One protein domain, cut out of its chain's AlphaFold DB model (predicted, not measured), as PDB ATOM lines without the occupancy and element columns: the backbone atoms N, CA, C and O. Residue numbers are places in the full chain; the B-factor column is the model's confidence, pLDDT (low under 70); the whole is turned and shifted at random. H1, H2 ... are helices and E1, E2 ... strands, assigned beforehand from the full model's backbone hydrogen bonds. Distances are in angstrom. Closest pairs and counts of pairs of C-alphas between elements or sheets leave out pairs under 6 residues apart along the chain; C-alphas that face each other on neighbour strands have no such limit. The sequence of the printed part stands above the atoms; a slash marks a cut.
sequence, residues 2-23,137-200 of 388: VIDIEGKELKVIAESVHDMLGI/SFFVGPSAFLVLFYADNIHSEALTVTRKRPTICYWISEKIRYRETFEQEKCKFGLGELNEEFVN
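What this domain is: This is residues 2 to 23 and 137 to 200 of the 388 residues of an uncharacterized protein of Lactuca saligna (UniProt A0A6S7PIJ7). One helix, H2, sits in the middle of a small body made largely of loops, with helix H1 and helix H3 on different sides of it, each about perpendicular to it, and the small strand hairpin E1 and E2 at a further side. Residues 154 to 172 make a wide loop from H2 to H3, residues 186 to 200 run from H3 back past Asn 153 of H2, and residues 137 to 143, of which 143 belongs to H2, stick out free of the body. The printed part has 86 residues, with two named strands and three named helices in the order E1 E2 H1 H2 H3; the two strands form an antiparallel sheet of order E1 - E2. The class is mostly helix, though under half of the residues, 40 of 86, are in named elements. The whole is compact, with a radius of gyration of the C-alphas of 12.7 A and spans of 35 by 34 by 25 A.

How they stand to each other: Strands E1, residues 2 to 5, and E2, residues 8 to 11, form a hairpin, antiparallel with 153 degrees between their directions. C-alphas 4 and 9 face each other at 4.5 A. N 3 and O 10 are within hydrogen-bond range at 2.9 A, as are N 10 and O 3 at 2.8 A. Helix H2, residues 143 to 153, is only just apart from E2, at a closest C-alpha distance of 8.0 A. Helix H1, residues 14 to 21, touches H2 about perpendicular, at 84 degrees; their closest C-alphas, those of Met 20 and Leu 148, are 6.3 A apart. Helix H3, residues 173 to 185, is close to H2 but not clearly touching. Their closest C-alphas, those of Ala 151 and Ile 176, are 7.7 A apart, and their lines are about perpendicular at 74 degrees. H1 and H3 are apart. In H1, H2 and H3 every O i to N i+4 pair is within hydrogen-bond range.

Where its parts are: E1 begins at C-alpha 2, (40.971, 99.375, 112.027), and E2 ends at C-alpha 11, (40.949, 102.561, 115.366). H1 measures 10.6 A from first to last C-alpha, H2 15.2 A and H3 18.3 A. H3, the longest helix with 13 residues, ends at C-alpha 185, (63.198, 86.739, 122.579).

The domain as a whole: The C-alphas farthest apart, those of Ser 137 and Asn 200, are 39.3 A from each other. Residues 24 to 136 are not printed, and C-alphas 23 and 137 stand 28.3 A apart across this cut, which falls between H1 and H2. The links from E1 to E2 and from E2 to H1 are tight, while the link from H2 to H3, with 19 residues, is long. The mean pLDDT of the printed part is 90.1, and one residue, Asn 200, is under 70.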
ATOM      1  N   VAL A   2      40.738 100.062 110.749       90.06
ATOM      2  CA  VAL A   2      40.971  99.375 112.027       90.06
ATOM      3  C   VAL A   2      42.152  98.431 111.834       90.06
ATOM      4  O   VAL A   2      42.240  97.769 110.803       90.06
ATOM      5  N   ILE A   3      43.076  98.433 112.790       89.50
ATOM      6  CA  ILE A   3      44.168  97.463 112.879       89.50
ATOM      7  C   ILE A   3      43.786  96.497 113.992       89.50
ATOM      8  O   ILE A   3      43.574  96.944 115.118       89.50
ATOM      9  N   ASP A   4      43.678  95.210 113.693       89.75
ATOM     10  CA  ASP A   4      43.565  94.176 114.718       89.75
ATOM     11  C   ASP A   4      44.978  93.766 115.172       89.75
ATOM     12  O   ASP A   4      45.886  93.617 114.361       89.75
ATOM     13  N   ILE A   5      45.210  93.644 116.475       87.06
ATOM     14  CA  ILE A   5      46.454  93.094 117.020       87.06
ATOM     15  C   ILE A   5      46.087  92.049 118.067       87.06
ATOM     16  O   ILE A   5      45.776  92.386 119.211       87.06
ATOM     17  N   GLU A   6      46.145  90.770 117.692       85.81
ATOM     18  CA  GLU A   6      45.807  89.644 118.580       85.81
ATOM     19  C   GLU A   6      44.387  89.771 119.183       85.81
ATOM     20  O   GLU A   6      44.188  89.609 120.391       85.81
ATOM     21  N   GLY A   7      43.396  90.118 118.353       85.56
ATOM     22  CA  GLY A   7      41.995  90.326 118.737       85.56
ATOM     23  C   GLY A   7      41.699  91.703 119.346       85.56
ATOM     24  O   GLY A   7      40.618  91.906 119.905       85.56
ATOM     25  N   LYS A   8      42.659  92.635 119.296       87.50
ATOM     26  CA  LYS A   8      42.542  93.997 119.836       87.50
ATOM     27  C   LYS A   8      42.369  94.983 118.689       87.50
ATOM     28  O   LYS A   8      43.327  95.326 118.004       87.50
ATOM     29  N   GLU A   9      41.149  95.468 118.510       91.56
ATOM     30  CA  GLU A   9      40.829  96.431 117.458       91.56
ATOM     31  C   GLU A   9      41.278  97.853 117.830       91.56
ATOM     32  O   GLU A   9      40.728  98.497 118.726       91.56
ATOM     33  N   LEU A  10      42.253  98.377 117.090       91.62
ATOM     34  CA  LEU A  10      42.745  99.744 117.198       91.62
ATOM     35  C   LEU A  10      42.233 100.592 116.039       91.62
ATOM     36  O   LEU A  10      42.531 100.357 114.864       91.62
ATOM     37  N   LYS A  11      41.476 101.637 116.368       92.94
ATOM     38  CA  LYS A  11      40.949 102.561 115.366       92.94
ATOM     39  C   LYS A  11      42.028 103.549 114.930       92.94
ATOM     40  O   LYS A  11      42.543 104.311 115.741       92.94
ATOM     41  N   VAL A  12      42.290 103.593 113.627       94.56
ATOM     42  CA  VAL A  12      43.213 104.554 113.016       94.56
ATOM     43  C   VAL A  12      42.418 105.688 112.367       94.56
ATOM     44  O   VAL A  12      41.648 105.460 111.421       94.56
ATOM     45  N   ILE A  13      42.604 106.900 112.899       95.31
ATOM     46  CA  ILE A  13      41.998 108.167 112.448       95.31
ATOM     47  C   ILE A  13      43.053 109.283 112.355       95.31
ATOM     48  O   ILE A  13      44.216 109.077 112.701       95.31
ATOM     49  N   ALA A  14      42.669 110.458 111.847       96.31
ATOM     50  CA  ALA A  14      43.607 111.550 111.572       96.31
ATOM     51  C   ALA A  14      44.242 112.080 112.866       96.31
ATOM     52  O   ALA A  14      45.433 112.380 112.900       96.31
ATOM     53  N   GLU A  15      43.460 112.103 113.942       96.31
ATOM     54  CA  GLU A  15      43.873 112.437 115.300       96.31
ATOM     55  C   GLU A  15      44.948 111.471 115.797       96.31
ATOM     56  O   GLU A  15      45.944 111.913 116.351       96.31
ATOM     57  N   SER A  16      44.829 110.170 115.509       95.81
ATOM     58  CA  SER A  16      45.870 109.190 115.841       95.81
ATOM     59  C   SER A  16      47.195 109.518 115.150       95.81
ATOM     60  O   SER A  16      48.253 109.416 115.761       95.81
ATOM     61  N   VAL A  17      47.162 109.934 113.878       97.44
ATOM     62  CA  VAL A  17      48.372 110.340 113.142       97.44
ATOM     63  C   VAL A  17      48.967 111.617 113.734       97.44
ATOM     64  O   VAL A  17      50.183 111.697 113.911       97.44
ATOM     65  N   HIS A  18      48.120 112.596 114.064       97.31
ATOM     66  CA  HIS A  18      48.544 113.838 114.709       97.31
ATOM     67  C   HIS A  18      49.211 113.563 116.058       97.31
ATOM     68  O   HIS A  18      50.319 114.027 116.309       97.31
ATOM     69  N   ASP A  19      48.587 112.728 116.883       96.38
ATOM     70  CA  ASP A  19      49.109 112.308 118.176       96.38
ATOM     71  C   ASP A  19      50.465 111.605 118.056       96.38
ATOM     72  O   ASP A  19      51.335 111.782 118.910       96.38
ATOM     73  N   MET A  20      50.670 110.803 117.007       96.31
ATOM     74  CA  MET A  20      51.936 110.094 116.822       96.31
ATOM     75  C   MET A  20      53.047 111.001 116.283       96.31
ATOM     76  O   MET A  20      54.174 110.926 116.773       96.31
ATOM     77  N   LEU A  21      52.750 111.834 115.282       96.38
ATOM     78  CA  LEU A  21      53.762 112.532 114.476       96.38
ATOM     79  C   LEU A  21      53.823 114.051 114.693       96.38
ATOM     80  O   LEU A  21      54.805 114.672 114.303       96.38
ATOM     81  N   GLY A  22      52.789 114.667 115.269       95.94
ATOM     82  CA  GLY A  22      52.704 116.118 115.479       95.94
ATOM     83  C   GLY A  22      52.519 116.941 114.200       95.94
ATOM     84  O   GLY A  22      52.724 118.152 114.211       95.94
ATOM     85  N   ILE A  23      52.159 116.302 113.085       96.12
ATOM     86  CA  ILE A  23      51.992 116.964 111.783       96.12
ATOM     87  C   ILE A  23      50.617 117.644 111.662       96.12
ATOM     88  O   ILE A  23      49.690 117.255 112.376       96.12
ATOM     89  N   SER A 137      56.329  91.800  96.810       87.69
ATOM     90  CA  SER A 137      55.430  92.812  97.364       87.69
ATOM     91  C   SER A 137      55.946  93.275  98.717       87.69
ATOM     92  O   SER A 137      55.606  92.725  99.754       87.69
ATOM     93  N   PHE A 138      56.771  94.319  98.703       88.56
ATOM     94  CA  PHE A 138      57.179  95.001  99.926       88.56
ATOM     95  C   PHE A 138      56.157  96.075 100.274       88.56
ATOM     96  O   PHE A 138      55.684  96.811  99.399       88.56
ATOM     97  N   PHE A 139      55.829  96.212 101.551       90.94
ATOM     98  CA  PHE A 139      54.962  97.293 101.986       90.94
ATOM     99  C   PHE A 139      55.728  98.616 101.997       90.94
ATOM    100  O   PHE A 139      56.721  98.798 102.697       90.94
ATOM    101  N   VAL A 140      55.222  99.571 101.225       92.94
ATOM    102  CA  VAL A 140      55.866 100.874 101.002       92.94
ATOM    103  C   VAL A 140      55.204 102.023 101.767       92.94
ATOM    104  O   VAL A 140      55.540 103.182 101.529       92.94
ATOM    105  N   GLY A 141      54.238 101.715 102.636       94.44
ATOM    106  CA  GLY A 141      53.394 102.690 103.327       94.44
ATOM    107  C   GLY A 141      53.991 103.311 104.595       94.44
ATOM    108  O   GLY A 141      55.200 103.237 104.816       94.44
ATOM    109  N   PRO A 142      53.141 103.918 105.451       96.38
ATOM    110  CA  PRO A 142      53.539 104.651 106.660       96.38
ATOM    111  C   PRO A 142      54.103 103.792 107.811       96.38
ATOM    112  O   PRO A 142      53.608 103.857 108.937       96.38
ATOM    113  N   SER A 143      55.145 102.991 107.588       93.81
ATOM    114  CA  SER A 143      55.667 102.052 108.597       93.81
ATOM    115  C   SER A 143      56.127 102.743 109.884       93.81
ATOM    116  O   SER A 143      55.854 102.251 110.974       93.81
ATOM    117  N   ALA A 144      56.748 103.924 109.787       93.94
ATOM    118  CA  ALA A 144      57.149 104.698 110.967       93.94
ATOM    119  C   ALA A 144      55.945 105.095 111.844       93.94
ATOM    120  O   ALA A 144      56.016 105.013 113.070       93.94
ATOM    121  N   PHE A 145      54.822 105.474 111.222       96.12
ATOM    122  CA  PHE A 145      53.575 105.734 111.938       96.12
ATOM    123  C   PHE A 145      53.045 104.457 112.603       96.12
ATOM    124  O   PHE A 145      52.705 104.499 113.781       96.12
ATOM    125  N   LEU A 146      53.017 103.328 111.886       95.44
ATOM    126  CA  LEU A 146      52.520 102.054 112.416       95.44
ATOM    127  C   LEU A 146      53.333 101.570 113.625       95.44
ATOM    128  O   LEU A 146      52.747 101.152 114.620       95.44
ATOM    129  N   VAL A 147      54.662 101.697 113.577       94.50
ATOM    130  CA  VAL A 147      55.555 101.349 114.694       94.50
ATOM    131  C   VAL A 147      55.287 102.231 115.914       94.50
ATOM    132  O   VAL A 147      55.155 101.716 117.020       94.50
ATOM    133  N   LEU A 148      55.164 103.551 115.734       95.38
ATOM    134  CA  LEU A 148      54.846 104.465 116.838       95.38
ATOM    135  C   LEU A 148      53.451 104.203 117.410       95.38
ATOM    136  O   LEU A 148      53.267 104.212 118.626       95.38
ATOM    137  N   PHE A 149      52.481 103.931 116.539       95.38
ATOM    138  CA  PHE A 149      51.112 103.624 116.922       95.38
ATOM    139  C   PHE A 149      51.039 102.318 117.722       95.38
ATOM    140  O   PHE A 149      50.408 102.288 118.777       95.38
ATOM    141  N   TYR A 150      51.751 101.274 117.295       93.81
ATOM    142  CA  TYR A 150      51.929 100.046 118.070       93.81
ATOM    143  C   TYR A 150      52.589 100.323 119.424       93.81
ATOM    144  O   TYR A 150      52.083  99.903 120.467       93.81
ATOM    145  N   ALA A 151      53.692 101.076 119.410       93.12
ATOM    146  CA  ALA A 151      54.475 101.355 120.602       93.12
ATOM    147  C   ALA A 151      53.663 102.098 121.678       93.12
ATOM    148  O   ALA A 151      53.807 101.811 122.868       93.12
ATOM    149  N   ASP A 152      52.791 103.021 121.263       93.50
ATOM    150  CA  ASP A 152      51.938 103.800 122.162       93.50
ATOM    151  C   ASP A 152      50.691 103.053 122.649       93.50
ATOM    152  O   ASP A 152      50.256 103.290 123.775       93.50
ATOM    153  N   ASN A 153      50.107 102.171 121.833       92.62
ATOM    154  CA  ASN A 153      48.825 101.535 122.158       92.62
ATOM    155  C   ASN A 153      48.966 100.163 122.818       92.62
ATOM    156  O   ASN A 153      48.062  99.762 123.545       92.62
ATOM    157  N   ILE A 154      50.071  99.450 122.598       91.50
ATOM    158  CA  ILE A 154      50.297  98.124 123.184       91.50
ATOM    159  C   ILE A 154      51.285  98.242 124.339       91.50
ATOM    160  O   ILE A 154      52.436  98.647 124.137       91.50
ATOM    161  N   HIS A 155      50.850  97.853 125.536       90.06
ATOM    162  CA  HIS A 155      51.685  97.811 126.730       90.06
ATOM    163  C   HIS A 155      52.883  96.867 126.537       90.06
ATOM    164  O   HIS A 155      52.742  95.767 126.003       90.06
ATOM    165  N   SER A 156      54.062  97.269 127.015       86.81
ATOM    166  CA  SER A 156      55.253  96.417 127.042       86.81
ATOM    167  C   SER A 156      55.656  96.121 128.483       86.81
ATOM    168  O   SER A 156      55.865  97.034 129.274       86.81
ATOM    169  N   GLU A 157      55.810  94.839 128.819       82.62
ATOM    170  CA  GLU A 157      56.297  94.415 130.141       82.62
ATOM    171  C   GLU A 157      57.756  94.813 130.395       82.62
ATOM    172  O   GLU A 157      58.147  95.018 131.542       82.62
ATOM    173  N   ALA A 158      58.567  94.911 129.339       79.50
ATOM    174  CA  ALA A 158      59.984  95.239 129.457       79.50
ATOM    175  C   ALA A 158      60.240  96.733 129.617       79.50
ATOM    176  O   ALA A 158      61.237  97.135 130.215       79.50
ATOM    177  N   LEU A 159      59.367  97.565 129.047       85.19
ATOM    178  CA  LEU A 159      59.629  98.985 128.913       85.19
ATOM    179  C   LEU A 159      58.372  99.814 129.148       85.19
ATOM    180  O   LEU A 159      57.466  99.866 128.318       85.19
ATOM    181  N   THR A 160      58.383 100.568 130.243       85.06
ATOM    182  CA  THR A 160      57.393 101.613 130.496       85.06
ATOM    183  C   THR A 160      57.916 102.953 129.986       85.06
ATOM    184  O   THR A 160      58.917 103.474 130.483       85.06
ATOM    185  N   VAL A 161      57.220 103.539 129.011       84.38
ATOM    186  CA  VAL A 161      57.498 104.890 128.506       84.38
ATOM    187  C   VAL A 161      56.367 105.814 128.934       84.38
ATOM    188  O   VAL A 161      55.199 105.514 128.700       84.38
ATOM    189  N   THR A 162      56.702 106.953 129.546       87.81
ATOM    190  CA  THR A 162      55.716 108.000 129.831       87.81
ATOM    191  C   THR A 162      55.106 108.481 128.521       87.81
ATOM    192  O   THR A 162      55.811 109.024 127.668       87.81
ATOM    193  N   ARG A 163      53.799 108.272 128.362       89.88
ATOM    194  CA  ARG A 163      53.068 108.684 127.166       89.88
ATOM    195  C   ARG A 163      52.907 110.199 127.178       89.88
ATOM    196  O   ARG A 163      52.436 110.768 128.157       89.88
ATOM    197  N   LYS A 164      53.348 110.835 126.099       91.75
ATOM    198  CA  LYS A 164      53.233 112.269 125.823       91.75
ATOM    199  C   LYS A 164      53.021 112.453 124.319       91.75
ATOM    200  O   LYS A 164      53.231 111.514 123.545       91.75
ATOM    201  N   ARG A 165      52.584 113.646 123.912       92.50
ATOM    202  CA  ARG A 165      52.282 113.978 122.514       92.50
ATOM    203  C   ARG A 165      53.177 115.125 122.008       92.50
ATOM    204  O   ARG A 165      53.385 116.069 122.767       92.50
ATOM    205  N   PRO A 166      53.688 115.055 120.763       95.62
ATOM    206  CA  PRO A 166      53.550 113.923 119.849       95.62
ATOM    207  C   PRO A 166      54.466 112.748 120.243       95.62
ATOM    208  O   PRO A 166      55.580 112.943 120.730       95.62
ATOM    209  N   THR A 167      54.002 111.515 120.038       95.00
ATOM    210  CA  THR A 167      54.680 110.278 120.486       95.00
ATOM    211  C   THR A 167      56.108 110.144 119.954       95.00
ATOM    212  O   THR A 167      56.994 109.677 120.675       95.00
ATOM    213  N   ILE A 168      56.351 110.586 118.716       94.56
ATOM    214  CA  ILE A 168      57.662 110.533 118.055       94.56
ATOM    215  C   ILE A 168      58.777 111.225 118.856       94.56
ATOM    216  O   ILE A 168      59.925 110.799 118.790       94.56
ATOM    217  N   CYS A 169      58.452 112.237 119.669       92.75
ATOM    218  CA  CYS A 169      59.430 112.943 120.501       92.75
ATOM    219  C   CYS A 169      59.909 112.124 121.712       92.75
ATOM    220  O   CYS A 169      60.938 112.444 122.301       92.75
ATOM    221  N   TYR A 170      59.184 111.072 122.102       91.25
ATOM    222  CA  TYR A 170      59.438 110.332 123.347       91.25
ATOM    223  C   TYR A 170      59.881 108.880 123.121       91.25
ATOM    224  O   TYR A 170      60.467 108.257 124.021       91.25
ATOM    225  N   TRP A 171      59.658 108.365 121.910       92.56
ATOM    226  CA  TRP A 171      60.105 107.056 121.443       92.56
ATOM    227  C   TRP A 171      61.354 107.171 120.567       92.56
ATOM    228  O   TRP A 171      61.290 107.180 119.342       92.56
ATOM    229  N   ILE A 172      62.514 107.227 121.221       89.75
ATOM    230  CA  ILE A 172      63.816 107.176 120.544       89.75
ATOM    231  C   ILE A 172      64.129 105.765 120.032       89.75
ATOM    232  O   ILE A 172      63.631 104.768 120.563       89.75
ATOM    233  N   SER A 173      65.019 105.671 119.041       88.75
ATOM    234  CA  SER A 173      65.395 104.400 118.408       88.75
ATOM    235  C   SER A 173      65.905 103.347 119.394       88.75
ATOM    236  O   SER A 173      65.631 102.170 119.204       88.75
ATOM    237  N   GLU A 174      66.603 103.748 120.460       91.69
ATOM    238  CA  GLU A 174      67.084 102.829 121.500       91.69
ATOM    239  C   GLU A 174      65.931 102.124 122.232       91.69
ATOM    240  O   GLU A 174      65.954 100.910 122.403       91.69
ATOM    241  N   LYS A 175      64.873 102.864 122.591       92.81
ATOM    242  CA  LYS A 175      63.682 102.315 123.256       92.81
ATOM    243  C   LYS A 175      62.919 101.347 122.357       92.81
ATOM    244  O   LYS A 175      62.462 100.309 122.826       92.81
ATOM    245  N   ILE A 176      62.787 101.696 121.076       93.00
ATOM    246  CA  ILE A 176      62.145 100.833 120.079       93.00
ATOM    247  C   ILE A 176      62.948  99.539 119.909       93.00
ATOM    248  O   ILE A 176      62.367  98.468 120.035       93.00
ATOM    249  N   ARG A 177      64.275  99.631 119.735       91.88
ATOM    250  CA  ARG A 177      65.169  98.463 119.623       91.88
ATOM    251  C   ARG A 177      65.133  97.577 120.865       91.88
ATOM    252  O   ARG A 177      65.053  96.366 120.749       91.88
ATOM    253  N   TYR A 178      65.151  98.172 122.056       91.62
ATOM    254  CA  TYR A 178      65.074  97.405 123.299       91.62
ATOM    255  C   TYR A 178      63.768  96.604 123.393       91.62
ATOM    256  O   TYR A 178      63.781  95.413 123.703       91.62
ATOM    257  N   ARG A 179      62.635  97.246 123.081       91.94
ATOM    258  CA  ARG A 179      61.328  96.580 123.050       91.94
ATOM    259  C   ARG A 179      61.288  95.461 122.007       91.94
ATOM    260  O   ARG A 179      60.779  94.383 122.287       91.94
ATOM    261  N   GLU A 180      61.815  95.733 120.825       90.75
ATOM    262  CA  GLU A 180      61.898  94.802 119.707       90.75
ATOM    263  C   GLU A 180      62.687  93.537 120.064       90.75
ATOM    264  O   GLU A 180      62.152  92.440 119.922       90.75
ATOM    265  N   THR A 181      63.900  93.676 120.610       88.81
ATOM    266  CA  THR A 181      64.712  92.536 121.068       88.81
ATOM    267  C   THR A 181      63.968  91.704 122.111       88.81
ATOM    268  O   THR A 181      63.905  90.484 121.997       88.81
ATOM    269  N   PHE A 182      63.320  92.351 123.083       88.06
ATOM    270  CA  PHE A 182      62.552  91.642 124.107       88.06
ATOM    271  C   PHE A 182      61.356  90.855 123.540       88.06
ATOM    272  O   PHE A 182      61.088  89.728 123.957       88.06
ATOM    273  N   GLU A 183      60.606  91.435 122.599       89.12
ATOM    274  CA  GLU A 183      59.460  90.758 121.974       89.12
ATOM    275  C   GLU A 183      59.912  89.621 121.033       89.12
ATOM    276  O   GLU A 183      59.260  88.572 120.976       89.12
ATOM    277  N   GLN A 184      61.072  89.769 120.378       86.69
ATOM    278  CA  GLN A 184      61.718  88.707 119.600       86.69
ATOM    279  C   GLN A 184      62.184  87.534 120.466       86.69
ATOM    280  O   GLN A 184      61.950  86.389 120.092       86.69
ATOM    281  N   GLU A 185      62.786  87.789 121.631       86.31
ATOM    282  CA  GLU A 185      63.198  86.739 122.579       86.31
ATOM    283  C   GLU A 185      62.003  85.931 123.101       86.31
ATOM    284  O   GLU A 185      62.100  84.730 123.348       86.31
ATOM    285  N   LYS A 186      60.839  86.578 123.222       83.06
ATOM    286  CA  LYS A 186      59.564  85.912 123.530       83.06
ATOM    287  C   LYS A 186      58.907  85.253 122.310       83.06
ATOM    288  O   LYS A 186      57.839  84.651 122.446       83.06
ATOM    289  N   CYS A 187      59.533  85.366 121.139       75.50
ATOM    290  CA  CYS A 187      59.078  84.898 119.831       75.50
ATOM    291  C   CYS A 187      57.675  85.389 119.434       75.50
ATOM    292  O   CYS A 187      57.010  84.722 118.637       75.50
ATOM    293  N   LYS A 188      57.183  86.498 120.009       77.81
ATOM    294  CA  LYS A 188      55.802  86.974 119.811       77.81
ATOM    295  C   LYS A 188      55.677  88.487 120.008       77.81
ATOM    296  O   LYS A 188      55.989  89.008 121.076       77.81
ATOM    297  N   PHE A 189      55.106  89.153 119.006       85.50
ATOM    298  CA  PHE A 189      54.698  90.563 119.046       85.50
ATOM    299  C   PHE A 189      53.203  90.680 119.402       85.50
ATOM    300  O   PHE A 189      52.452  89.723 119.244       85.50
ATOM    301  N   GLY A 190      52.749  91.837 119.891       82.88
ATOM    302  CA  GLY A 190      51.313  92.144 120.031       82.88
ATOM    303  C   GLY A 190      50.573  91.545 121.231       82.88
ATOM    304  O   GLY A 190      49.388  91.824 121.425       82.88
ATOM    305  N   LEU A 191      51.249  90.771 122.084       83.31
ATOM    306  CA  LEU A 191      50.617  90.120 123.242       83.31
ATOM    307  C   LEU A 191      50.277  91.061 124.402       83.31
ATOM    308  O   LEU A 191      49.466  90.694 125.250       83.31
ATOM    309  N   GLY A 192      50.883  92.247 124.448       83.56
ATOM    310  CA  GLY A 192      50.599  93.240 125.480       83.56
ATOM    311  C   GLY A 192      49.129  93.659 125.504       83.56
ATOM    312  O   GLY A 192      48.446  93.638 124.478       83.56
ATOM    313  N   GLU A 193      48.638  94.046 126.679       88.50
ATOM    314  CA  GLU A 193      47.309  94.644 126.825       88.50
ATOM    315  C   GLU A 193      47.247  96.020 126.144       88.50
ATOM    316  O   GLU A 193      48.275  96.658 125.896       88.50
ATOM    317  N   LEU A 194      46.032  96.478 125.829       90.06
ATOM    318  CA  LEU A 194      45.842  97.849 125.366       90.06
ATOM    319  C   LEU A 194      46.200  98.810 126.497       90.06
ATOM    320  O   LEU A 194      45.702  98.672 127.615       90.06
ATOM    321  N   ASN A 195      47.031  99.801 126.193       89.06
ATOM    322  CA  ASN A 195      47.216 100.928 127.090       89.06
ATOM    323  C   ASN A 195      45.883 101.666 127.262       89.06
ATOM    324  O   ASN A 195      45.079 101.754 126.332       89.06
ATOM    325  N   GLU A 196      45.675 102.225 128.453       86.81
ATOM    326  CA  GLU A 196      44.520 103.080 128.727       86.81
ATOM    327  C   GLU A 196      44.457 104.250 127.737       86.81
ATOM    328  O   GLU A 196      45.465 104.647 127.141       86.81
ATOM    329  N   GLU A 197      43.270 104.823 127.542       85.25
ATOM    330  CA  GLU A 197      43.125 106.005 126.696       85.25
ATOM    331  C   GLU A 197      44.058 107.116 127.195       85.25
ATOM    332  O   GLU A 197      44.199 107.339 128.398       85.25
ATOM    333  N   PHE A 198      44.758 107.784 126.274       85.62
ATOM    334  CA  PHE A 198      45.649 108.869 126.666       85.62
ATOM    335  C   PHE A 198      44.811 110.027 127.208       85.62
ATOM    336  O   PHE A 198      44.124 110.716 126.456       85.62
ATOM    337  N   VAL A 199      44.894 110.259 128.514       80.44
ATOM    338  CA  VAL A 199      44.367 111.467 129.135       80.44
ATOM    339  C   VAL A 199      45.516 112.453 129.214       80.44
ATOM    340  O   VAL A 199      46.530 112.189 129.858       80.44
ATOM    341  N   ASN A 200      45.364 113.592 128.540       68.81
ATOM    342  CA  ASN A 200      46.268 114.710 128.736       68.81
ATOM    343  C   ASN A 200      45.989 115.249 130.140       68.81
ATOM    344  O   ASN A 200      45.071 116.053 130.324       68.81
TER     345      ASN A 200